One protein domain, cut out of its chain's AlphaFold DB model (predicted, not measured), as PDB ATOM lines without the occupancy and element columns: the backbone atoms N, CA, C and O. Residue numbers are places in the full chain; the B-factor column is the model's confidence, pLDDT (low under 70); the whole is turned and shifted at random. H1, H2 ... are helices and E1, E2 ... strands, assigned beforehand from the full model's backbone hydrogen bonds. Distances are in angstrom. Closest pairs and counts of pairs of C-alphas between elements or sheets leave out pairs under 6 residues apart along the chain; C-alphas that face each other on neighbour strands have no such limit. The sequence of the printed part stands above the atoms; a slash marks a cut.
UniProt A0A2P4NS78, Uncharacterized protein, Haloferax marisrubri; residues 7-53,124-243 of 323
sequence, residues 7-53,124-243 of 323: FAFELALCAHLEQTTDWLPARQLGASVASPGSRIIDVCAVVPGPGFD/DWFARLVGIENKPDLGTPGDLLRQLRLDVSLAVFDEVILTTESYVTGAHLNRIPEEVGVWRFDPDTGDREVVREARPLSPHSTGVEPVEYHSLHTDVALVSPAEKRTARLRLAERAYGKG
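What this domain is: This is residues 7 to 53 and 124 to 243 of the 323 residues of an uncharacterized protein of Haloferax marisrubri (UniProt A0A2P4NS78). A strongly twisted sheet of six strands makes the core, with H1 over one face, H2 over the opposite face, and the long H4 crossing its strands near the E1 end. A separate two-stranded hairpin, E7 and E8, packs on H2 by E7 and leads straight into H4. The printed part has 167 residues, with four named helices and eight named strands in the order H1 E1 E2 E3 H2 E4 H3 E5 E6 E7 E8 H4, a mixed class of helices and strands. The large sheet is mixed, in the order E1 E2 E3 E4 E5 E6, with E3, E4 and E5 parallel and the other neighbours antiparallel. The whole is compact, with a radius of gyration of the C-alphas of 15.4 A, and spans 46 by 42 by 25 A.

Where its parts are: H1 takes residues 7 to 20 and is 20.1 A long, starting with C-alpha 7 at (-26.001, -15.265, 104.293). E1 is residues 24 to 30, and E2 is residues 40 to 48, 21.6 A long, with a bend of 60 degrees at residue 43. After the cut comes E3, residues 126 to 134, 22.8 A long, with C-alpha 126 at (-24.364, 8.905, 93.711). H2 is residues 144 to 154, 15.3 A long, followed by E4, residues 159 to 164, and the four-residue H3, residues 170 to 173. E5 is residues 181 to 185 and E6 is residues 192 to 196. E7, residues 207 to 213, is 17.3 A long, and E8 is residues 218 to 223. H4, residues 225 to 242, is the longest helix at 25.1 A and ends with C-alpha 242 at (-33.147, -3.955, 94.438).

How they stand to each other: H1 is on the large sheet at a height of 5.9 A, over E3 and slantwise to the strands, at 37 degrees to E3 on the local plane. Its closest C-alphas to E1 are those of Cys 14 and Pro 25, 6.0 A apart. The edge strand E1 forms a hairpin with E2, antiparallel at 148 degrees, with N 26 and O 44 within hydrogen-bond range at 2.8 A. E2 and E3 are antiparallel, with N 45 and O 130 at 2.9 A. E3 and E4 are parallel at 31 degrees, with N 133 and O 161 at 2.8 A. E4 and E5 are parallel too, with N 183 and O 162 at 2.8 A. E5 and the other edge strand, E6, form an antiparallel hairpin, with N 184 and O 193 at 2.8 A. The units E3, H2, E4 and E4, H3, E5 are strand-helix-strand units, two parallel neighbour strands with a helix between, and both crossovers are right-handed. H2, on the face opposite to H1, runs along the strands over E3 at a height of 8.9 A. H3 is only just not on the sheet, with 4 pairs of C-alphas within 10 A. The antiparallel hairpin of E7 and E8 has N 209 and O 221 at 2.9 A, and the closest C-alphas of E7 and H2 are those of Gly 207 and Leu 154, 4.2 A apart. H4 is on the large sheet at a height of 5.3 A, only just over E2, on which 3 of its 18 C-alphas fall; it runs across the strands at 89 degrees to E2 on the local plane. The closest C-alphas of H4 and E1 are those of Ala 239 and Ala 26, 4.9 A apart. H2 and H4 are apart. In H1, H2 and H4 every O i to N i+4 pair is within hydrogen-bond range; H3 is too short for such a pair.

The domain as a whole: The C-alphas farthest apart are those of Asp 53 and Leu 216, at 49.6 A. Residues 54 to 123 are not printed, and C-alphas 53 and 124 stand 10.9 A apart across this cut, in the link from E2 to E3. Of the links that are printed whole, none is long. The mean pLDDT of the printed part is 96.2, and no printed residue is under 70.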
ATOM      1  N   PHE A   7     -24.722 -15.960 104.389       94.12
ATOM      2  CA  PHE A   7     -26.001 -15.265 104.293       94.12
ATOM      3  C   PHE A   7     -26.323 -14.442 105.549       94.12
ATOM      4  O   PHE A   7     -26.622 -13.255 105.438       94.12
ATOM      5  N   ALA A   8     -26.249 -15.039 106.745       95.06
ATOM      6  CA  ALA A   8     -26.535 -14.331 107.993       95.06
ATOM      7  C   ALA A   8     -25.548 -13.177 108.233       95.06
ATOM      8  O   ALA A   8     -25.965 -12.080 108.611       95.06
ATOM      9  N   PHE A   9     -24.264 -13.409 107.949       96.56
ATOM     10  CA  PHE A   9     -23.207 -12.406 108.057       96.56
ATOM     11  C   PHE A   9     -23.444 -11.215 107.116       96.56
ATOM     12  O   PHE A   9     -23.439 -10.064 107.551       96.56
ATOM     13  N   GLU A  10     -23.709 -11.484 105.835       97.00
ATOM     14  CA  GLU A  10     -23.993 -10.460 104.824       97.00
ATOM     15  C   GLU A  10     -25.223  -9.622 105.199       97.00
ATOM     16  O   GLU A  10     -25.204  -8.395 105.078       97.00
ATOM     17  N   LEU A  11     -26.285 -10.263 105.700       97.31
ATOM     18  CA  LEU A  11     -27.487  -9.556 106.131       97.31
ATOM     19  C   LEU A  11     -27.254  -8.663 107.350       97.31
ATOM     20  O   LEU A  11     -27.736  -7.529 107.368       97.31
ATOM     21  N   ALA A  12     -26.526  -9.159 108.350       97.75
ATOM     22  CA  ALA A  12     -26.161  -8.368 109.519       97.75
ATOM     23  C   ALA A  12     -25.325  -7.143 109.117       97.75
ATOM     24  O   ALA A  12     -25.583  -6.040 109.597       97.75
ATOM     25  N   LEU A  13     -24.397  -7.301 108.165       98.44
ATOM     26  CA  LEU A  13     -23.615  -6.182 107.647       98.44
ATOM     27  C   LEU A  13     -24.488  -5.151 106.918       98.44
ATOM     28  O   LEU A  13     -24.349  -3.955 107.165       98.44
ATOM     29  N   CYS A  14     -25.405  -5.577 106.043       98.44
ATOM     30  CA  CYS A  14     -26.325  -4.648 105.376       98.44
ATOM     31  C   CYS A  14     -27.195  -3.880 106.382       98.44
ATOM     32  O   CYS A  14     -27.345  -2.666 106.253       98.44
ATOM     33  N   ALA A  15     -27.731  -4.569 107.393       97.69
ATOM     34  CA  ALA A  15     -28.521  -3.943 108.447       97.69
ATOM     35  C   ALA A  15     -27.693  -2.951 109.279       97.69
ATOM     36  O   ALA A  15     -28.201  -1.884 109.624       97.69
ATOM     37  N   HIS A  16     -26.428  -3.271 109.569       97.88
ATOM     38  CA  HIS A  16     -25.499  -2.362 110.236       97.88
ATOM     39  C   HIS A  16     -25.221  -1.116 109.386       97.88
ATOM     40  O   HIS A  16     -25.289  -0.004 109.903       97.88
ATOM     41  N   LEU A  17     -24.957  -1.277 108.084       98.25
ATOM     42  CA  LEU A  17     -24.687  -0.155 107.178       98.25
ATOM     43  C   LEU A  17     -25.868   0.818 107.093       98.25
ATOM     44  O   LEU A  17     -25.650   2.022 107.179       98.25
ATOM     45  N   GLU A  18     -27.103   0.323 106.991       96.81
ATOM     46  CA  GLU A  18     -28.298   1.183 107.025       96.81
ATOM     47  C   GLU A  18     -28.467   1.934 108.357       96.81
ATOM     48  O   GLU A  18     -29.099   2.980 108.398       96.81
ATOM     49  N   GLN A  19     -27.944   1.402 109.466       95.88
ATOM     50  CA  GLN A  19     -28.080   2.027 110.788       95.88
ATOM     51  C   GLN A  19     -26.992   3.060 111.076       95.88
ATOM     52  O   GLN A  19     -27.232   4.020 111.805       95.88
ATOM     53  N   THR A  20     -25.782   2.843 110.560       96.94
ATOM     54  CA  THR A  20     -24.598   3.633 110.927       96.94
ATOM     55  C   THR A  20     -24.123   4.573 109.825       96.94
ATOM     56  O   THR A  20     -23.227   5.384 110.061       96.94
ATOM     57  N   THR A  21     -24.715   4.491 108.633       97.25
ATOM     58  CA  THR A  21     -24.362   5.313 107.472       97.25
ATOM     59  C   THR A  21     -25.612   5.793 106.736       97.25
ATOM     60  O   THR A  21     -26.715   5.319 106.981       97.25
ATOM     61  N   ASP A  22     -25.429   6.716 105.797       96.81
ATOM     62  CA  ASP A  22     -26.437   7.118 104.814       96.81
ATOM     63  C   ASP A  22     -26.387   6.268 103.529       96.81
ATOM     64  O   ASP A  22     -27.045   6.585 102.535       96.81
ATOM     65  N   TRP A  23     -25.592   5.194 103.507       98.19
ATOM     66  CA  TRP A  23     -25.386   4.387 102.310       98.19
ATOM     67  C   TRP A  23     -26.621   3.551 101.981       98.19
ATOM     68  O   TRP A  23     -27.384   3.139 102.853       98.19
ATOM     69  N   LEU A  24     -26.776   3.228 100.697       98.25
ATOM     70  CA  LEU A  24     -27.824   2.344 100.204       98.25
ATOM     71  C   LEU A  24     -27.219   0.988  99.797       98.25
ATOM     72  O   LEU A  24     -26.773   0.841  98.652       98.25
ATOM     73  N   PRO A  25     -27.164  -0.001 100.711       98.31
ATOM     74  CA  PRO A  25     -26.623  -1.319 100.412       98.31
ATOM     75  C   PRO A  25     -27.597  -2.154  99.577       98.31
ATOM     76  O   PRO A  25     -28.807  -2.205  99.821       98.31
ATOM     77  N   ALA A  26     -27.049  -2.869  98.603       98.31
ATOM     78  CA  ALA A  26     -27.769  -3.846  97.813       98.31
ATOM     79  C   ALA A  26     -26.921  -5.086  97.573       98.31
ATOM     80  O   ALA A  26     -25.719  -5.003  97.335       98.31
ATOM     81  N   ARG A  27     -27.576  -6.241  97.607       97.25
ATOM     82  CA  ARG A  27     -26.889  -7.531  97.599       97.25
ATOM     83  C   ARG A  27     -26.766  -8.125  96.212       97.25
ATOM     84  O   ARG A  27     -27.667  -7.941  95.385       97.25
ATOM     85  N   GLN A  28     -25.734  -8.935  96.005       96.31
ATOM     86  CA  GLN A  28     -25.600  -9.891  94.909       96.31
ATOM     87  C   GLN A  28     -25.857  -9.225  93.550       96.31
ATOM     88  O   GLN A  28     -26.867  -9.485  92.872       96.31
ATOM     89  N   LEU A  29     -24.987  -8.278  93.187       97.31
ATOM     90  CA  LEU A  29     -25.085  -7.512  91.944       97.31
ATOM     91  C   LEU A  29     -23.961  -7.877  90.975       97.31
ATOM     92  O   LEU A  29     -22.803  -7.982  91.350       97.31
ATOM     93  N   GLY A  30     -24.300  -8.025  89.695       96.94
ATOM     94  CA  GLY A  30     -23.298  -8.264  88.654       96.94
ATOM     95  C   GLY A  30     -22.411  -7.033  88.460       96.94
ATOM     96  O   GLY A  30     -22.951  -5.970  88.149       96.94
ATOM     97  N   ALA A  31     -21.098  -7.193  88.625       96.19
ATOM     98  CA  ALA A  31     -20.102  -6.117  88.618       96.19
ATOM     99  C   ALA A  31     -19.068  -6.223  87.477       96.19
ATOM    100  O   ALA A  31     -18.160  -5.399  87.391       96.19
ATOM    101  N   SER A  32     -19.217  -7.206  86.586       95.38
ATOM    102  CA  SER A  32     -18.428  -7.323  85.358       95.38
ATOM    103  C   SER A  32     -18.898  -6.371  84.251       95.38
ATOM    104  O   SER A  32     -20.065  -5.960  84.218       95.38
ATOM    105  N   VAL A  33     -17.998  -6.035  83.322       96.44
ATOM    106  CA  VAL A  33     -18.269  -5.133  82.192       96.44
ATOM    107  C   VAL A  33     -18.150  -5.871  80.862       96.44
ATOM    108  O   VAL A  33     -19.132  -5.944  80.120       96.44
ATOM    109  N   ALA A  34     -16.978  -6.437  80.577       94.19
ATOM    110  CA  ALA A  34     -16.670  -7.167  79.352       94.19
ATOM    111  C   ALA A  34     -17.298  -8.568  79.326       94.19
ATOM    112  O   ALA A  34     -17.728  -9.019  78.263       94.19
ATOM    113  N   SER A  35     -17.432  -9.215  80.490       91.00
ATOM    114  CA  SER A  35     -18.031 -10.549  80.628       91.00
ATOM    115  C   SER A  35     -19.266 -10.521  81.539       91.00
ATOM    116  O   SER A  35     -19.199 -10.968  82.686       91.00
ATOM    117  N   PRO A  36     -20.420  -9.985  81.095       87.56
ATOM    118  CA  PRO A  36     -21.604  -9.843  81.941       87.56
ATOM    119  C   PRO A  36     -21.989 -11.139  82.669       87.56
ATOM    120  O   PRO A  36     -22.259 -12.159  82.041       87.56
ATOM    121  N   GLY A  37     -22.040 -11.082  84.002       88.12
ATOM    122  CA  GLY A  37     -22.379 -12.221  84.863       88.12
ATOM    123  C   GLY A  37     -21.187 -13.034  85.381       88.12
ATOM    124  O   GLY A  37     -21.386 -13.838  86.284       88.12
ATOM    125  N   SER A  38     -19.961 -12.800  84.894       90.25
ATOM    126  CA  SER A  38     -18.748 -13.470  85.401       90.25
ATOM    127  C   SER A  38     -18.379 -13.073  86.833       90.25
ATOM    128  O   SER A  38     -17.704 -13.829  87.529       90.25
ATOM    129  N   ARG A  39     -18.814 -11.889  87.275       94.56
ATOM    130  CA  ARG A  39     -18.536 -11.353  88.605       94.56
ATOM    131  C   ARG A  39     -19.809 -10.829  89.249       94.56
ATOM    132  O   ARG A  39     -20.477  -9.963  88.683       94.56
ATOM    133  N   ILE A  40     -20.104 -11.316  90.450       96.62
ATOM    134  CA  ILE A  40     -21.182 -10.840  91.321       96.62
ATOM    135  C   ILE A  40     -20.530 -10.331  92.603       96.62
ATOM    136  O   ILE A  40     -19.834 -11.118  93.228       96.62
ATOM    137  N   ILE A  41     -20.702  -9.054  92.951       97.88
ATOM    138  CA  ILE A  41     -20.278  -8.504  94.250       97.88
ATOM    139  C   ILE A  41     -21.296  -8.907  95.319       97.88
ATOM    140  O   ILE A  41     -22.505  -8.855  95.042       97.88
ATOM    141  N   ASP A  42     -20.827  -9.245  96.521       97.75
ATOM    142  CA  ASP A  42     -21.732  -9.588  97.622       97.75
ATOM    143  C   ASP A  42     -22.600  -8.400  98.013       97.75
ATOM    144  O   ASP A  42     -23.825  -8.477  97.951       97.75
ATOM    145  N   VAL A  43     -21.985  -7.257  98.325       98.69
ATOM    146  CA  VAL A  43     -22.706  -6.019  98.624       98.69
ATOM    147  C   VAL A  43     -22.147  -4.874  97.790       98.69
ATOM    148  O   VAL A  43     -20.959  -4.574  97.806       98.69
ATOM    149  N   CYS A  44     -23.031  -4.192  97.072       98.62
ATOM    150  CA  CYS A  44     -22.772  -2.893  96.471       98.62
ATOM    151  C   CYS A  44     -23.462  -1.835  97.331       98.62
ATOM    152  O   CYS A  44     -24.692  -1.827  97.416       98.62
ATOM    153  N   ALA A  45     -22.692  -0.954  97.961       98.62
ATOM    154  CA  ALA A  45     -23.226   0.183  98.695       98.62
ATOM    155  C   ALA A  45     -23.103   1.457  97.853       98.62
ATOM    156  O   ALA A  45     -22.008   1.856  97.447       98.62
ATOM    157  N   VAL A  46     -24.244   2.093  97.583       98.81
ATOM    158  CA  VAL A  46     -24.290   3.407  96.936       98.81
ATOM    159  C   VAL A  46     -24.140   4.467  98.014       98.81
ATOM    160  O   VAL A  46     -24.975   4.550  98.911       98.81
ATOM    161  N   VAL A  47     -23.103   5.291  97.908       98.69
ATOM    162  CA  VAL A  47     -22.964   6.494  98.731       98.69
ATOM    163  C   VAL A  47     -23.753   7.611  98.044       98.69
ATOM    164  O   VAL A  47     -23.416   7.943  96.898       98.69
ATOM    165  N   PRO A  48     -24.794   8.179  98.681       98.50
ATOM    166  CA  PRO A  48     -25.598   9.238  98.082       98.50
ATOM    167  C   PRO A  48     -24.750  10.429  97.631       98.50
ATOM    168  O   PRO A  48     -23.785  10.821  98.284       98.50
ATOM    169  N   GLY A  49     -25.101  10.987  96.478       98.38
ATOM    170  CA  GLY A  49     -24.570  12.253  95.986       98.38
ATOM    171  C   GLY A  49     -25.604  13.376  96.109       98.38
ATOM    172  O   GLY A  49     -26.747  13.129  96.499       98.38
ATOM    173  N   PRO A  50     -25.248  14.619  95.753       98.00
ATOM    174  CA  PRO A  50     -26.157  15.765  95.854       98.00
ATOM    175  C   PRO A  50     -27.453  15.609  95.039       98.00
ATOM    176  O   PRO A  50     -28.474  16.181  95.408       98.00
ATOM    177  N   GLY A  51     -27.442  14.827  93.953       97.69
ATOM    178  CA  GLY A  51     -28.631  14.558  93.134       97.69
ATOM    179  C   GLY A  51     -29.542  13.437  93.658       97.69
ATOM    180  O   GLY A  51     -30.494  13.062  92.971       97.69
ATOM    181  N   PHE A  52     -29.255  12.847  94.827       98.19
ATOM    182  CA  PHE A  52     -29.950  11.645  95.301       98.19
ATOM    183  C   PHE A  52     -31.458  11.871  95.497       98.19
ATOM    184  O   PHE A  52     -32.262  11.098  94.980       98.19
ATOM    185  N   ASP A  53     -31.858  12.977  96.128       96.25
ATOM    186  CA  ASP A  53     -33.276  13.316  96.347       96.25
ATOM    187  C   ASP A  53     -34.030  13.591  95.036       96.25
ATOM    188  O   ASP A  53     -35.234  13.357  94.910       96.25
ATOM    189  N   ASP A 124     -24.774  13.392  89.180       95.06
ATOM    190  CA  ASP A 124     -24.113  13.162  90.476       95.06
ATOM    191  C   ASP A 124     -25.049  12.716  91.621       95.06
ATOM    192  O   ASP A 124     -24.901  13.117  92.777       95.06
ATOM    193  N   TRP A 125     -26.044  11.871  91.324       97.88
ATOM    194  CA  TRP A 125     -26.970  11.366  92.348       97.88
ATOM    195  C   TRP A 125     -26.346  10.308  93.265       97.88
ATOM    196  O   TRP A 125     -26.847  10.077  94.363       97.88
ATOM    197  N   PHE A 126     -25.234   9.701  92.852       98.31
ATOM    198  CA  PHE A 126     -24.364   8.905  93.711       98.31
ATOM    199  C   PHE A 126     -22.950   9.482  93.680       98.31
ATOM    200  O   PHE A 126     -22.426   9.789  92.610       98.31
ATOM    201  N   ALA A 127     -22.329   9.614  94.851       97.75
ATOM    202  CA  ALA A 127     -20.964  10.111  94.979       97.75
ATOM    203  C   ALA A 127     -19.934   8.996  94.756       97.75
ATOM    204  O   ALA A 127     -18.907   9.214  94.116       97.75
ATOM    205  N   ARG A 128     -20.203   7.800  95.296       98.06
ATOM    206  CA  ARG A 128     -19.311   6.632  95.232       98.06
ATOM    207  C   ARG A 128     -20.107   5.331  95.190       98.06
ATOM    208  O   ARG A 128     -21.236   5.258  95.674       98.06
ATOM    209  N   LEU A 129     -19.480   4.297  94.649       98.75
ATOM    210  CA  LEU A 129     -19.880   2.903  94.762       98.75
ATOM    211  C   LEU A 129     -18.810   2.154  95.549       98.75
ATOM    212  O   LEU A 129     -17.651   2.117  95.135       98.75
ATOM    213  N   VAL A 130     -19.212   1.536  96.653       98.88
ATOM    214  CA  VAL A 130     -18.337   0.710  97.487       98.88
ATOM    215  C   VAL A 130     -18.710  -0.751  97.265       98.88
ATOM    216  O   VAL A 130     -19.861  -1.140  97.473       98.88
ATOM    217  N   GLY A 131     -17.749  -1.547  96.802       98.75
ATOM    218  CA  GLY A 131     -17.897  -2.993  96.675       98.75
ATOM    219  C   GLY A 131     -17.430  -3.664  97.958       98.75
ATOM    220  O   GLY A 131     -16.314  -3.415  98.405       98.75
ATOM    221  N   ILE A 132     -18.266  -4.495  98.567       98.81
ATOM    222  CA  ILE A 132     -17.930  -5.202  99.799       98.81
ATOM    223  C   ILE A 132     -18.075  -6.702  99.559       98.81
ATOM    224  O   ILE A 132     -19.148  -7.163  99.177       98.81
ATOM    225  N   GLU A 133     -16.997  -7.441  99.809       98.06
ATOM    226  CA  GLU A 133     -16.962  -8.903  99.814       98.06
ATOM    227  C   GLU A 133     -17.042  -9.423 101.242       98.06
ATOM    228  O   GLU A 133     -16.305  -8.967 102.123       98.06
ATOM    229  N   ASN A 134     -17.901 -10.410 101.465       96.94
ATOM    230  CA  ASN A 134     -18.076 -11.033 102.761       96.94
ATOM    231  C   ASN A 134     -17.351 -12.374 102.791       96.94
ATOM    232  O   ASN A 134     -17.598 -13.274 101.991       96.94
ATOM    233  N   LYS A 135     -16.457 -12.539 103.764       96.06
ATOM    234  CA  LYS A 135     -15.849 -13.835 104.053       96.06
ATOM    235  C   LYS A 135     -15.741 -14.011 105.566       96.06
ATOM    236  O   LYS A 135     -14.704 -13.654 106.128       96.06
ATOM    237  N   PRO A 136     -16.784 -14.524 106.247       94.50
ATOM    238  CA  PRO A 136     -16.767 -14.678 107.702       94.50
ATOM    239  C   PRO A 136     -15.592 -15.552 108.170       94.50
ATOM    240  O   PRO A 136     -14.852 -15.146 109.069       94.50
ATOM    241  N   ASP A 137     -15.342 -16.676 107.486       93.12
ATOM    242  CA  ASP A 137     -14.205 -17.573 107.736       93.12
ATOM    243  C   ASP A 137     -13.084 -17.416 106.689       93.12
ATOM    244  O   ASP A 137     -13.201 -17.862 105.545       93.12
ATOM    245  N   LEU A 138     -11.950 -16.828 107.089       92.56
ATOM    246  CA  LEU A 138     -10.746 -16.728 106.252       92.56
ATOM    247  C   LEU A 138      -9.926 -18.026 106.189       92.56
ATOM    248  O   LEU A 138      -8.997 -18.109 105.380       92.56
ATOM    249  N   GLY A 139     -10.244 -19.032 107.007       87.25
ATOM    250  CA  GLY A 139      -9.641 -20.362 106.939       87.25
ATOM    251  C   GLY A 139      -9.946 -21.078 105.622       87.25
ATOM    252  O   GLY A 139      -9.095 -21.808 105.107       87.25
ATOM    253  N   THR A 140     -11.108 -20.790 105.027       84.81
ATOM    254  CA  THR A 140     -11.566 -21.373 103.757       84.81
ATOM    255  C   THR A 140     -11.871 -20.273 102.729       84.81
ATOM    256  O   THR A 140     -13.025 -20.031 102.378       84.81
ATOM    257  N   PRO A 141     -10.847 -19.572 102.204       82.94
ATOM    258  CA  PRO A 141     -11.054 -18.348 101.430       82.94
ATOM    259  C   PRO A 141     -11.668 -18.585 100.042       82.94
ATOM    260  O   PRO A 141     -12.163 -17.640  99.433       82.94
ATOM    261  N   GLY A 142     -11.632 -19.819  99.524       88.62
ATOM    262  CA  GLY A 142     -12.129 -20.147  98.186       88.62
ATOM    263  C   GLY A 142     -11.534 -19.228  97.115       88.62
ATOM    264  O   GLY A 142     -10.315 -19.076  97.014       88.62
ATOM    265  N   ASP A 143     -12.409 -18.577  96.353       91.19
ATOM    266  CA  ASP A 143     -12.052 -17.697  95.238       91.19
ATOM    267  C   ASP A 143     -11.803 -16.230  95.632       91.19
ATOM    268  O   ASP A 143     -11.490 -15.411  94.761       91.19
ATOM    269  N   LEU A 144     -11.848 -15.906  96.931       94.06
ATOM    270  CA  LEU A 144     -11.797 -14.536  97.455       94.06
ATOM    271  C   LEU A 144     -10.654 -13.703  96.864       94.06
ATOM    272  O   LEU A 144     -10.855 -12.597  96.373       94.06
ATOM    273  N   LEU A 145      -9.427 -14.228  96.886       93.50
ATOM    274  CA  LEU A 145      -8.265 -13.469  96.410       93.50
ATOM    275  C   LEU A 145      -8.352 -13.150  94.914       93.50
ATOM    276  O   LEU A 145      -7.839 -12.122  94.474       93.50
ATOM    277  N   ARG A 146      -8.980 -14.030  94.126       92.75
ATOM    278  CA  ARG A 146      -9.196 -13.800  92.695       92.75
ATOM    279  C   ARG A 146     -10.240 -12.708  92.488       92.75
ATOM    280  O   ARG A 146      -9.998 -11.817  91.681       92.75
ATOM    281  N   GLN A 147     -11.340 -12.759  93.235       95.44
ATOM    282  CA  GLN A 147     -12.408 -11.758  93.199       95.44
ATOM    283  C   GLN A 147     -11.883 -10.369  93.574       95.44
ATOM    284  O   GLN A 147     -12.004  -9.443  92.779       95.44
ATOM    285  N   LEU A 148     -11.166 -10.250  94.696       97.50
ATOM    286  CA  LEU A 148     -10.585  -8.978  95.139       97.50
ATOM    287  C   LEU A 148      -9.590  -8.398  94.124       97.50
ATOM    288  O   LEU A 148      -9.588  -7.197  93.867       97.50
ATOM    289  N   ARG A 149      -8.749  -9.242  93.510       96.00
ATOM    290  CA  ARG A 149      -7.838  -8.799  92.440       96.00
ATOM    291  C   ARG A 149      -8.593  -8.328  91.206       96.00
ATOM    292  O   ARG A 149      -8.175  -7.346  90.603       96.00
ATOM    293  N   LEU A 150      -9.671  -9.016  90.831       96.00
ATOM    294  CA  LEU A 150     -10.527  -8.602  89.724       96.00
ATOM    295  C   LEU A 150     -11.144  -7.235  90.016       96.00
ATOM    296  O   LEU A 150     -11.026  -6.350  89.175       96.00
ATOM    297  N   ASP A 151     -11.737  -7.031  91.193       97.94
ATOM    298  CA  ASP A 151     -12.417  -5.771  91.512       97.94
ATOM    299  C   ASP A 151     -11.451  -4.580  91.537       97.94
ATOM    300  O   ASP A 151     -11.784  -3.513  91.019       97.94
ATOM    301  N   VAL A 152     -10.238  -4.775  92.070       98.25
ATOM    302  CA  VAL A 152      -9.167  -3.763  92.045       98.25
ATOM    303  C   VAL A 152      -8.688  -3.497  90.617       98.25
ATOM    304  O   VAL A 152      -8.595  -2.346  90.203       98.25
ATOM    305  N   SER A 153      -8.420  -4.553  89.843       97.44
ATOM    306  CA  SER A 153      -7.917  -4.463  88.465       97.44
ATOM    307  C   SER A 153      -8.913  -3.785  87.519       97.44
ATOM    308  O   SER A 153      -8.545  -2.961  86.678       97.44
ATOM    309  N   LEU A 154     -10.194  -4.118  87.655       97.94
ATOM    310  CA  LEU A 154     -11.275  -3.538  86.872       97.94
ATOM    311  C   LEU A 154     -11.602  -2.117  87.359       97.94
ATOM    312  O   LEU A 154     -11.868  -1.227  86.544       97.94
ATOM    313  N   ALA A 155     -11.538  -1.876  88.672       98.12
ATOM    314  CA  ALA A 155     -11.818  -0.588  89.304       98.12
ATOM    315  C   ALA A 155     -13.169  -0.006  88.853       98.12
ATOM    316  O   ALA A 155     -13.248   1.121  88.359       98.12
ATOM    317  N   VAL A 156     -14.233  -0.813  88.939       98.00
ATOM    318  CA  VAL A 156     -15.620  -0.348  88.750       98.00
ATOM    319  C   VAL A 156     -16.153   0.315  90.021       98.00
ATOM    320  O   VAL A 156     -16.954   1.239  89.914       98.00
ATOM    321  N   PHE A 157     -15.679  -0.086  91.198       98.69
ATOM    322  CA  PHE A 157     -15.959   0.571  92.476       98.69
ATOM    323  C   PHE A 157     -14.936   1.677  92.767       98.69
ATOM    324  O   PHE A 157     -13.835   1.666  92.218       98.69
ATOM    325  N   ASP A 158     -15.311   2.634  93.613       98.75
ATOM    326  CA  ASP A 158     -14.391   3.643  94.155       98.75
ATOM    327  C   ASP A 158     -13.530   3.041  95.266       98.75
ATOM    328  O   ASP A 158     -12.354   3.361  95.378       98.75
ATOM    329  N   GLU A 159     -14.107   2.132  96.051       98.69
ATOM    330  CA  GLU A 159     -13.444   1.403  97.130       98.69
ATOM    331  C   GLU A 159     -13.914  -0.052  97.128       98.69
ATOM    332  O   GLU A 159     -15.072  -0.345  96.817       98.69
ATOM    333  N   VAL A 160     -13.006  -0.960  97.489       98.88
ATOM    334  CA  VAL A 160     -13.304  -2.382  97.687       98.88
ATOM    335  C   VAL A 160     -12.936  -2.758  99.114       98.88
ATOM    336  O   VAL A 160     -11.848  -2.424  99.585       98.88
ATOM    337  N   ILE A 161     -13.838  -3.451  99.800       98.88
ATOM    338  CA  ILE A 161     -13.702  -3.806 101.211       98.88
ATOM    339  C   ILE A 161     -13.941  -5.303 101.377       98.88
ATOM    340  O   ILE A 161     -14.928  -5.843 100.893       98.88
ATOM    341  N   LEU A 162     -13.050  -5.976 102.090       98.69
ATOM    342  CA  LEU A 162     -13.283  -7.311 102.621       98.69
ATOM    343  C   LEU A 162     -13.822  -7.185 104.044       98.69
ATOM    344  O   LEU A 162     -13.150  -6.606 104.897       98.69
ATOM    345  N   THR A 163     -14.979  -7.778 104.317       98.50
ATOM    346  CA  THR A 163     -15.542  -7.874 105.668       98.50
ATOM    347  C   THR A 163     -15.495  -9.318 106.162       98.50
ATOM    348  O   THR A 163     -15.851 -10.248 105.436       98.50
ATOM    349  N   THR A 164     -15.011  -9.526 107.387       97.69
ATOM    350  CA  THR A 164     -14.783 -10.860 107.962       97.69
ATOM    351  C   THR A 164     -15.041 -10.890 109.467       97.69
ATOM    352  O   THR A 164     -14.854  -9.887 110.142       97.69
ATOM    353  N   GLU A 165     -15.435 -12.035 110.019       96.12
ATOM    354  CA  GLU A 165     -15.480 -12.252 111.475       96.12
ATOM    355  C   GLU A 165     -14.101 -12.693 112.003       96.12
ATOM    356  O   GLU A 165     -13.688 -12.381 113.127       96.12
ATOM    357  N   SER A 166     -13.364 -13.411 111.148       94.50
ATOM    358  CA  SER A 166     -12.072 -14.009 111.456       94.50
ATOM    359  C   SER A 166     -11.069 -12.984 111.970       94.50
ATOM    360  O   SER A 166     -10.949 -11.869 111.461       94.50
ATOM    361  N   TYR A 167     -10.249 -13.405 112.932       94.38
ATOM    362  CA  TYR A 167      -9.100 -12.611 113.338       94.38
ATOM    363  C   TYR A 167      -8.121 -12.447 112.164       94.38
ATOM    364  O   TYR A 167      -7.633 -13.419 111.574       94.38
ATOM    365  N   VAL A 168      -7.824 -11.197 111.816       95.88
ATOM    366  CA  VAL A 168      -6.993 -10.868 110.658       95.88
ATOM    367  C   VAL A 168      -5.524 -10.825 111.072       95.88
ATOM    368  O   VAL A 168      -5.110 -10.028 111.907       95.88
ATOM    369  N   THR A 169      -4.710 -11.685 110.463       94.62
ATOM    370  CA  THR A 169      -3.265 -11.741 110.711       94.62
ATOM    371  C   THR A 169      -2.491 -10.978 109.637       94.62
ATOM    372  O   THR A 169      -2.985 -10.767 108.528       94.62
ATOM    373  N   GLY A 170      -1.224 -10.645 109.903       94.38
ATOM    374  CA  GLY A 170      -0.341 -10.072 108.879       94.38
ATOM    375  C   GLY A 170      -0.184 -10.975 107.644       94.38
ATOM    376  O   GLY A 170      -0.115 -10.484 106.522       94.38
ATOM    377  N   ALA A 171      -0.217 -12.301 107.819       92.12
ATOM    378  CA  ALA A 171      -0.176 -13.245 106.703       92.12
ATOM    379  C   ALA A 171      -1.434 -13.175 105.820       92.12
ATOM    380  O   ALA A 171      -1.323 -13.329 104.603       92.12
ATOM    381  N   HIS A 172      -2.609 -12.916 106.408       94.25
ATOM    382  CA  HIS A 172      -3.833 -12.647 105.647       94.25
ATOM    383  C   HIS A 172      -3.687 -11.344 104.853       94.25
ATOM    384  O   HIS A 172      -3.851 -11.350 103.633       94.25
ATOM    385  N   LEU A 173      -3.286 -10.255 105.519       95.56
ATOM    386  CA  LEU A 173      -3.133  -8.935 104.894       95.56
ATOM    387  C   LEU A 173      -2.140  -8.932 103.726       95.56
ATOM    388  O   LEU A 173      -2.401  -8.275 102.724       95.56
ATOM    389  N   ASN A 174      -1.053  -9.704 103.816       93.62
ATOM    390  CA  ASN A 174      -0.044  -9.818 102.757       93.62
ATOM    391  C   ASN A 174      -0.561 -10.482 101.468       93.62
ATOM    392  O   ASN A 174       0.075 -10.363 100.422       93.62
ATOM    393  N   ARG A 175      -1.671 -11.228 101.527       92.75
ATOM    394  CA  ARG A 175      -2.273 -11.884 100.351       92.75
ATOM    395  C   ARG A 175      -3.335 -11.022  99.678       92.75
ATOM    396  O   ARG A 175      -3.580 -11.189  98.482       92.75
ATOM    397  N   ILE A 176      -3.968 -10.147 100.450       96.69
ATOM    398  CA  ILE A 176      -5.034  -9.255 100.005       96.69
ATOM    399  C   ILE A 176      -4.390  -8.042  99.309       96.69
ATOM    400  O   ILE A 176      -3.461  -7.474  99.888       96.69
ATOM    401  N   PRO A 177      -4.867  -7.613  98.119       98.00
ATOM    402  CA  PRO A 177      -4.375  -6.395  97.465       98.00
ATOM    403  C   PRO A 177      -4.342  -5.210  98.434       98.00
ATOM    404  O   PRO A 177      -5.210  -5.099  99.302       98.00
ATOM    405  N   GLU A 178      -3.329  -4.353  98.346       97.75
ATOM    406  CA  GLU A 178      -3.116  -3.295  99.342       97.75
ATOM    407  C   GLU A 178      -4.174  -2.186  99.294       97.75
ATOM    408  O   GLU A 178      -4.355  -1.467 100.275       97.75
ATOM    409  N   GLU A 179      -4.880  -2.073  98.170       98.62
ATOM    410  CA  GLU A 179      -5.978  -1.145  97.946       98.62
ATOM    411  C   GLU A 179      -7.258  -1.564  98.675       98.62
ATOM    412  O   GLU A 179      -8.093  -0.722  98.997       98.62
ATOM    413  N   VAL A 180      -7.409  -2.858  98.965       98.81
ATOM    414  CA  VAL A 180      -8.619  -3.398  99.590       98.81
ATOM    415  C   VAL A 180      -8.638  -3.063 101.078       98.81
ATOM    416  O   VAL A 180      -7.737  -3.459 101.832       98.81
ATOM    417  N   GLY A 181      -9.698  -2.386 101.516       98.75
ATOM    418  CA  GLY A 181      -9.988  -2.191 102.933       98.75
ATOM    419  C   GLY A 181     -10.338  -3.515 103.602       98.75
ATOM    420  O   GLY A 181     -10.861  -4.422 102.958       98.75
ATOM    421  N   VAL A 182     -10.037  -3.657 104.888       98.75
ATOM    422  CA  VAL A 182     -10.355  -4.869 105.648       98.75
ATOM    423  C   VAL A 182     -11.068  -4.483 106.926       98.75
ATOM    424  O   VAL A 182     -10.503  -3.791 107.778       98.75
ATOM    425  N   TRP A 183     -12.303  -4.948 107.054       98.69
ATOM    426  CA  TRP A 183     -13.129  -4.779 108.238       98.69
ATOM    427  C   TRP A 183     -13.282  -6.109 108.953       98.69
ATOM    428  O   TRP A 183     -13.621  -7.124 108.340       98.69
ATOM    429  N   ARG A 184     -13.057  -6.090 110.263       98.25
ATOM    430  CA  ARG A 184     -13.504  -7.160 111.138       98.25
ATOM    431  C   ARG A 184     -14.876  -6.783 111.686       98.25
ATOM    432  O   ARG A 184     -15.048  -5.671 112.176       98.25
ATOM    433  N   PHE A 185     -15.842  -7.680 111.565       98.38
ATOM    434  CA  PHE A 185     -17.236  -7.419 111.894       98.38
ATOM    435  C   PHE A 185     -17.814  -8.561 112.722       98.38
ATOM    436  O   PHE A 185     -17.690  -9.726 112.342       98.38
ATOM    437  N   ASP A 186     -18.434  -8.205 113.842       96.31
ATOM    438  CA  ASP A 186     -19.229  -9.101 114.672       96.31
ATOM    439  C   ASP A 186     -20.715  -8.921 114.299       96.31
ATOM    440  O   ASP A 186     -21.276  -7.846 114.525       96.31
ATOM    441  N   PRO A 187     -21.367  -9.926 113.687       94.31
ATOM    442  CA  PRO A 187     -22.754  -9.806 113.247       94.31
ATOM    443  C   PRO A 187     -23.781  -9.889 114.381       94.31
ATOM    444  O   PRO A 187     -24.937  -9.526 114.148       94.31
ATOM    445  N   ASP A 188     -23.385 -10.344 115.573       90.69
ATOM    446  CA  ASP A 188     -24.271 -10.448 116.733       90.69
ATOM    447  C   ASP A 188     -24.337  -9.110 117.479       90.69
ATOM    448  O   ASP A 188     -25.417  -8.677 117.890       90.69
ATOM    449  N   THR A 189     -23.198  -8.426 117.635       92.81
ATOM    450  CA  THR A 189     -23.141  -7.116 118.313       92.81
ATOM    451  C   THR A 189     -23.246  -5.933 117.354       92.81
ATOM    452  O   THR A 189     -23.631  -4.835 117.763       92.81
ATOM    453  N   GLY A 190     -22.913  -6.135 116.078       94.12
ATOM    454  CA  GLY A 190     -22.745  -5.066 115.100       94.12
ATOM    455  C   GLY A 190     -21.422  -4.307 115.247       94.12
ATOM    456  O   GLY A 190     -21.254  -3.270 114.600       94.12
ATOM    457  N   ASP A 191     -20.489  -4.778 116.080       96.19
ATOM    458  CA  ASP A 191     -19.186  -4.138 116.242       96.19
ATOM    459  C   ASP A 191     -18.352  -4.290 114.969       96.19
ATOM    460  O   ASP A 191     -18.131  -5.390 114.457       96.19
ATOM    461  N   ARG A 192     -17.850  -3.161 114.466       97.50
ATOM    462  CA  ARG A 192     -17.023  -3.101 113.261       97.50
ATOM    463  C   ARG A 192     -15.687  -2.432 113.555       97.50
ATOM    464  O   ARG A 192     -15.621  -1.227 113.791       97.50
ATOM    465  N   GLU A 193     -14.613  -3.199 113.438       98.06
ATOM    466  CA  GLU A 193     -13.231  -2.736 113.536       98.06
ATOM    467  C   GLU A 193     -12.624  -2.574 112.136       98.06
ATOM    468  O   GLU A 193     -12.651  -3.493 111.312       98.06
ATOM    469  N   VAL A 194     -12.025  -1.414 111.860       98.50
ATOM    470  CA  VAL A 194     -11.263  -1.199 110.626       98.50
ATOM    471  C   VAL A 194      -9.826  -1.668 110.842       98.50
ATOM    472  O   VAL A 194      -9.022  -0.978 111.461       98.50
ATOM    473  N   VAL A 195      -9.495  -2.849 110.317       98.50
ATOM    474  CA  VAL A 195      -8.140  -3.423 110.387       98.50
ATOM    475  C   VAL A 195      -7.210  -2.737 109.385       98.50
ATOM    476  O   VAL A 195      -6.024  -2.533 109.653       98.50
ATOM    477  N   ARG A 196      -7.740  -2.390 108.208       98.50
ATOM    478  CA  ARG A 196      -7.032  -1.635 107.170       98.50
ATOM    479  C   ARG A 196      -8.008  -0.742 106.416       98.50
ATOM    480  O   ARG A 196      -9.026  -1.231 105.932       98.50
ATOM    481  N   GLU A 197      -7.671   0.534 106.276       98.44
ATOM    482  CA  GLU A 197      -8.439   1.469 105.448       98.44
ATOM    483  C   GLU A 197      -8.360   1.090 103.966       98.44
ATOM    484  O   GLU A 197      -7.301   0.680 103.478       98.44
ATOM    485  N   ALA A 198      -9.476   1.238 103.250       98.50
ATOM    486  CA  ALA A 198      -9.488   1.089 101.800       98.50
ATOM    487  C   ALA A 198      -8.713   2.240 101.150       98.50
ATOM    488  O   ALA A 198      -8.781   3.387 101.601       98.50
ATOM    489  N   ARG A 199      -7.989   1.948 100.067       98.56
ATOM    490  CA  ARG A 199      -7.400   2.994  99.225       98.56
ATOM    491  C   ARG A 199      -8.327   3.253  98.038       98.56
ATOM    492  O   ARG A 199      -8.779   2.286  97.424       98.56
ATOM    493  N   PRO A 200      -8.579   4.524  97.682       98.12
ATOM    494  CA  PRO A 200      -9.397   4.846  96.522       98.12
ATOM    495  C   PRO A 200      -8.839   4.227  95.237       98.12
ATOM    496  O   PRO A 200      -7.644   4.325  94.951       98.12
ATOM    497  N   LEU A 201      -9.725   3.621  94.455       98.50
ATOM    498  CA  LEU A 201      -9.456   3.136  93.106       98.50
ATOM    499  C   LEU A 201      -9.706   4.245  92.071       98.50
ATOM    500  O   LEU A 201     -10.247   5.308  92.375       98.50
ATOM    501  N   SER A 202      -9.332   3.981  90.816       97.06
ATOM    502  CA  SER A 202      -9.452   4.935  89.703       97.06
ATOM    503  C   SER A 202     -10.554   4.527  88.710       97.06
ATOM    504  O   SER A 202     -10.257   4.010  87.622       97.06
ATOM    505  N   PRO A 203     -11.846   4.772  89.011       96.31
ATOM    506  CA  PRO A 203     -12.954   4.400  88.127       96.31
ATOM    507  C   PRO A 203     -12.978   5.172  86.803       96.31
ATOM    508  O   PRO A 203     -13.623   4.737  85.851       96.31
ATOM    509  N   HIS A 204     -12.239   6.278  86.710       96.56
ATOM    510  CA  HIS A 204     -12.120   7.097  85.501       96.56
ATOM    511  C   HIS A 204     -10.901   6.752  84.630       96.56
ATOM    512  O   HIS A 204     -10.702   7.369  83.586       96.56
ATOM    513  N   SER A 205     -10.095   5.768  85.029       97.31
ATOM    514  CA  SER A 205      -8.984   5.230  84.233       97.31
ATOM    515  C   SER A 205      -9.375   3.909  83.572       97.31
ATOM    516  O   SER A 205     -10.324   3.265  84.011       97.31
ATOM    517  N   THR A 206      -8.659   3.487  82.528       98.31
ATOM    518  CA  THR A 206      -8.860   2.161  81.917       98.31
ATOM    519  C   THR A 206      -8.663   1.062  82.962       98.31
ATOM    520  O   THR A 206      -7.646   1.048  83.651       98.31
ATOM    521  N   GLY A 207      -9.643   0.167  83.084       97.88
ATOM    522  CA  GLY A 207      -9.566  -1.028  83.925       97.88
ATOM    523  C   GLY A 207      -9.170  -2.260  83.119       97.88
ATOM    524  O   GLY A 207      -9.244  -2.258  81.889       97.88
ATOM    525  N   VAL A 208      -8.777  -3.323  83.812       97.56
ATOM    526  CA  VAL A 208      -8.465  -4.619  83.203       97.56
ATOM    527  C   VAL A 208      -9.382  -5.677  83.800       97.56
ATOM    528  O   VAL A 208      -9.341  -5.930  85.004       97.56
ATOM    529  N   GLU A 209     -10.204  -6.297  82.958       96.88
ATOM    530  CA  GLU A 209     -11.118  -7.368  83.347       96.88
ATOM    531  C   GLU A 209     -10.595  -8.720  82.852       96.88
ATOM    532  O   GLU A 209     -10.472  -8.909  81.642       96.88
ATOM    533  N   PRO A 210     -10.296  -9.677  83.743       92.38
ATOM    534  CA  PRO A 210     -10.074 -11.065  83.357       92.38
ATOM    535  C   PRO A 210     -11.331 -11.664  82.711       92.38
ATOM    536  O   PRO A 210     -12.410 -11.639  83.303       92.38
ATOM    537  N   VAL A 211     -11.185 -12.209  81.505       90.75
ATOM    538  CA  VAL A 211     -12.278 -12.783  80.707       90.75
ATOM    539  C   VAL A 211     -12.247 -14.303  80.766       90.75
ATOM    540  O   VAL A 211     -13.259 -14.921  81.093       90.75
ATOM    541  N   GLU A 212     -11.089 -14.902  80.488       88.56
ATOM    542  CA  GLU A 212     -10.918 -16.353  80.452       88.56
ATOM    543  C   GLU A 212      -9.596 -16.755  81.110       88.56
ATOM    544  O   GLU A 212      -8.543 -16.167  80.858       88.56
ATOM    545  N   TYR A 213      -9.658 -17.753  81.990       85.50
ATOM    546  CA  TYR A 213      -8.494 -18.262  82.705       85.50
ATOM    547  C   TYR A 213      -7.991 -19.537  82.038       85.50
ATOM    548  O   TYR A 213      -8.666 -20.564  82.056       85.50
ATOM    549  N   HIS A 214      -6.763 -19.485  81.534       91.12
ATOM    550  CA  HIS A 214      -6.049 -20.640  81.004       91.12
ATOM    551  C   HIS A 214      -4.962 -21.084  81.985       91.12
ATOM    552  O   HIS A 214      -4.581 -20.366  82.909       91.12
ATOM    553  N   SER A 215      -4.416 -22.281  81.779       91.19
ATOM    554  CA  SER A 215      -3.361 -22.823  82.646       91.19
ATOM    555  C   SER A 215      -2.059 -22.010  82.616       91.19
ATOM    556  O   SER A 215      -1.345 -21.970  83.614       91.19
ATOM    557  N   LEU A 216      -1.744 -21.373  81.480       93.75
ATOM    558  CA  LEU A 216      -0.488 -20.639  81.260       93.75
ATOM    559  C   LEU A 216      -0.663 -19.123  81.097       93.75
ATOM    560  O   LEU A 216       0.328 -18.399  81.122       93.75
ATOM    561  N   HIS A 217      -1.889 -18.640  80.895       91.19
ATOM    562  CA  HIS A 217      -2.178 -17.218  80.708       91.19
ATOM    563  C   HIS A 217      -3.624 -16.893  81.101       91.19
ATOM    564  O   HIS A 217      -4.412 -17.773  81.434       91.19
ATOM    565  N   THR A 218      -3.975 -15.614  81.096       92.00
ATOM    566  CA  THR A 218      -5.343 -15.147  81.326       92.00
ATOM    567  C   THR A 218      -5.668 -14.141  80.242       92.00
ATOM    568  O   THR A 218      -4.919 -13.178  80.063       92.00
ATOM    569  N   ASP A 219      -6.760 -14.375  79.528       94.50
ATOM    570  CA  ASP A 219      -7.278 -13.414  78.569       94.50
ATOM    571  C   ASP A 219      -7.916 -12.264  79.331       94.50
ATOM    572  O   ASP A 219      -8.674 -12.468  80.284       94.50
ATOM    573  N   VAL A 220      -7.588 -11.042  78.924       96.50
ATOM    574  CA  VAL A 220      -8.058  -9.826  79.584       96.50
ATOM    575  C   VAL A 220      -8.698  -8.879  78.582       96.50
ATOM    576  O   VAL A 220      -8.230  -8.731  77.454       96.50
ATOM    577  N   ALA A 221      -9.747  -8.194  79.020       97.25
ATOM    578  CA  ALA A 221     -10.337  -7.069  78.319       97.25
ATOM    579  C   ALA A 221      -9.856  -5.758  78.949       97.25
ATOM    580  O   ALA A 221      -9.883  -5.590  80.170       97.25
ATOM    581  N   LEU A 222      -9.443  -4.811  78.107       98.19
ATOM    582  CA  LEU A 222      -9.219  -3.433  78.528       98.19
ATOM    583  C   LEU A 222     -10.561  -2.709  78.510       98.19
ATOM    584  O   LEU A 222     -11.148  -2.525  77.448       98.19
ATOM    585  N   VAL A 223     -11.036  -2.305  79.683       98.38
ATOM    586  CA  VAL A 223     -12.339  -1.663  79.850       98.38
ATOM    587  C   VAL A 223     -12.141  -0.157  79.942       98.38
ATOM    588  O   VAL A 223     -11.498   0.350  80.867       98.38
ATOM    589  N   SER A 224     -12.692   0.573  78.978       98.31
ATOM    590  CA  SER A 224     -12.549   2.025  78.904       98.31
ATOM    591  C   SER A 224     -13.298   2.746  80.036       98.31
ATOM    592  O   SER A 224     -14.285   2.232  80.577       98.31
ATOM    593  N   PRO A 225     -12.913   3.993  80.367       98.19
ATOM    594  CA  PRO A 225     -13.662   4.817  81.317       98.19
ATOM    595  C   PRO A 225     -15.143   5.001  80.949       98.19
ATOM    596  O   PRO A 225     -15.995   5.072  81.832       98.19
ATOM    597  N   ALA A 226     -15.471   5.049  79.652       96.69
ATOM    598  CA  ALA A 226     -16.848   5.180  79.181       96.69
ATOM    599  C   ALA A 226     -17.677   3.919  79.478       96.69
ATOM    600  O   ALA A 226     -18.785   4.023  80.004       96.69
ATOM    601  N   GLU A 227     -17.117   2.734  79.223       97.31
ATOM    602  CA  GLU A 227     -17.761   1.457  79.553       97.31
ATOM    603  C   GLU A 227     -17.952   1.303  81.064       97.31
ATOM    604  O   GLU A 227     -19.037   0.920  81.512       97.31
ATOM    605  N   LYS A 228     -16.948   1.692  81.866       97.88
ATOM    606  CA  LYS A 228     -17.069   1.702  83.331       97.88
ATOM    607  C   LYS A 228     -18.116   2.687  83.821       97.88
ATOM    608  O   LYS A 228     -18.885   2.336  84.707       97.88
ATOM    609  N   ARG A 229     -18.221   3.883  83.234       97.00
ATOM    610  CA  ARG A 229     -19.283   4.848  83.567       97.00
ATOM    611  C   ARG A 229     -20.671   4.239  83.353       97.00
ATOM    612  O   ARG A 229     -21.507   4.309  84.251       97.00
ATOM    613  N   THR A 230     -20.905   3.592  82.212       96.25
ATOM    614  CA  THR A 230     -22.174   2.906  81.933       96.25
ATOM    615  C   THR A 230     -22.415   1.729  82.887       96.25
ATOM    616  O   THR A 230     -23.541   1.528  83.345       96.25
ATOM    617  N   ALA A 231     -21.386   0.941  83.213       97.69
ATOM    618  CA  ALA A 231     -21.499  -0.166  84.164       97.69
ATOM    619  C   ALA A 231     -21.812   0.317  85.589       97.69
ATOM    620  O   ALA A 231     -22.718  -0.217  86.229       97.69
ATOM    621  N   ARG A 232     -21.137   1.375  86.048       98.25
ATOM    622  CA  ARG A 232     -21.377   2.038  87.338       98.25
ATOM    623  C   ARG A 232     -22.796   2.578  87.432       98.25
ATOM    624  O   ARG A 232     -23.475   2.308  88.413       98.25
ATOM    625  N   LEU A 233     -23.286   3.238  86.381       98.00
ATOM    626  CA  LEU A 233     -24.677   3.690  86.307       98.00
ATOM    627  C   LEU A 233     -25.664   2.522  86.468       98.00
ATOM    628  O   LEU A 233     -26.618   2.616  87.235       98.00
ATOM    629  N   ARG A 234     -25.423   1.393  85.786       97.69
ATOM    630  CA  ARG A 234     -26.259   0.185  85.924       97.69
ATOM    631  C   ARG A 234     -26.199  -0.399  87.332       97.69
ATOM    632  O   ARG A 234     -27.235  -0.822  87.835       97.69
ATOM    633  N   LEU A 235     -25.016  -0.465  87.937       98.19
ATOM    634  CA  LEU A 235     -24.831  -0.947  89.306       98.19
ATOM    635  C   LEU A 235     -25.583  -0.068  90.303       98.19
ATOM    636  O   LEU A 235     -26.358  -0.604  91.089       98.19
ATOM    637  N   ALA A 236     -25.416   1.252  90.214       98.69
ATOM    638  CA  ALA A 236     -26.090   2.220  91.068       98.69
ATOM    639  C   ALA A 236     -27.617   2.108  90.936       98.69
ATOM    640  O   ALA A 236     -28.311   1.926  91.932       98.69
ATOM    641  N   GLU A 237     -28.150   2.108  89.709       98.62
ATOM    642  CA  GLU A 237     -29.590   1.959  89.457       98.62
ATOM    643  C   GLU A 237     -30.142   0.622  89.961       98.62
ATOM    644  O   GLU A 237     -31.219   0.570  90.556       98.62
ATOM    645  N   ARG A 238     -29.407  -0.480  89.766       98.19
ATOM    646  CA  ARG A 238     -29.804  -1.794  90.289       98.19
ATOM    647  C   ARG A 238     -29.767  -1.830  91.809       98.19
ATOM    648  O   ARG A 238     -30.673  -2.412  92.394       98.19
ATOM    649  N   ALA A 239     -28.759  -1.227  92.433       98.44
ATOM    650  CA  ALA A 239     -28.683  -1.128  93.881       98.44
ATOM    651  C   ALA A 239     -29.859  -0.313  94.429       98.44
ATOM    652  O   ALA A 239     -30.566  -0.774  95.327       98.44
ATOM    653  N   TYR A 240     -30.157   0.821  93.789       98.31
ATOM    654  CA  TYR A 240     -31.320   1.642  94.100       98.31
ATOM    655  C   TYR A 240     -32.629   0.851  93.998       98.31
ATOM    656  O   TYR A 240     -33.397   0.822  94.952       98.31
ATOM    657  N   GLY A 241     -32.872   0.127  92.906       97.25
ATOM    658  CA  GLY A 241     -34.127  -0.611  92.737       97.25
ATOM    659  C   GLY A 241     -34.248  -1.913  93.540       97.25
ATOM    660  O   GLY A 241     -35.364  -2.315  93.850       97.25
ATOM    661  N   LYS A 242     -33.137  -2.606  93.833       96.88
ATOM    662  CA  LYS A 242     -33.147  -3.955  94.438       96.88
ATOM    663  C   LYS A 242     -33.053  -3.932  95.965       96.88
ATOM    664  O   LYS A 242     -33.742  -4.714  96.614       96.88
ATOM    665  N   GLY A 243     -32.169  -3.104  96.528       97.69
ATOM    666  CA  GLY A 243     -31.791  -3.197  97.941       97.69
ATOM    667  C   GLY A 243     -31.221  -4.575  98.317       97.69
ATOM    668  O   GLY A 243     -30.757  -5.341  97.463       97.69
TER     669      GLY A 243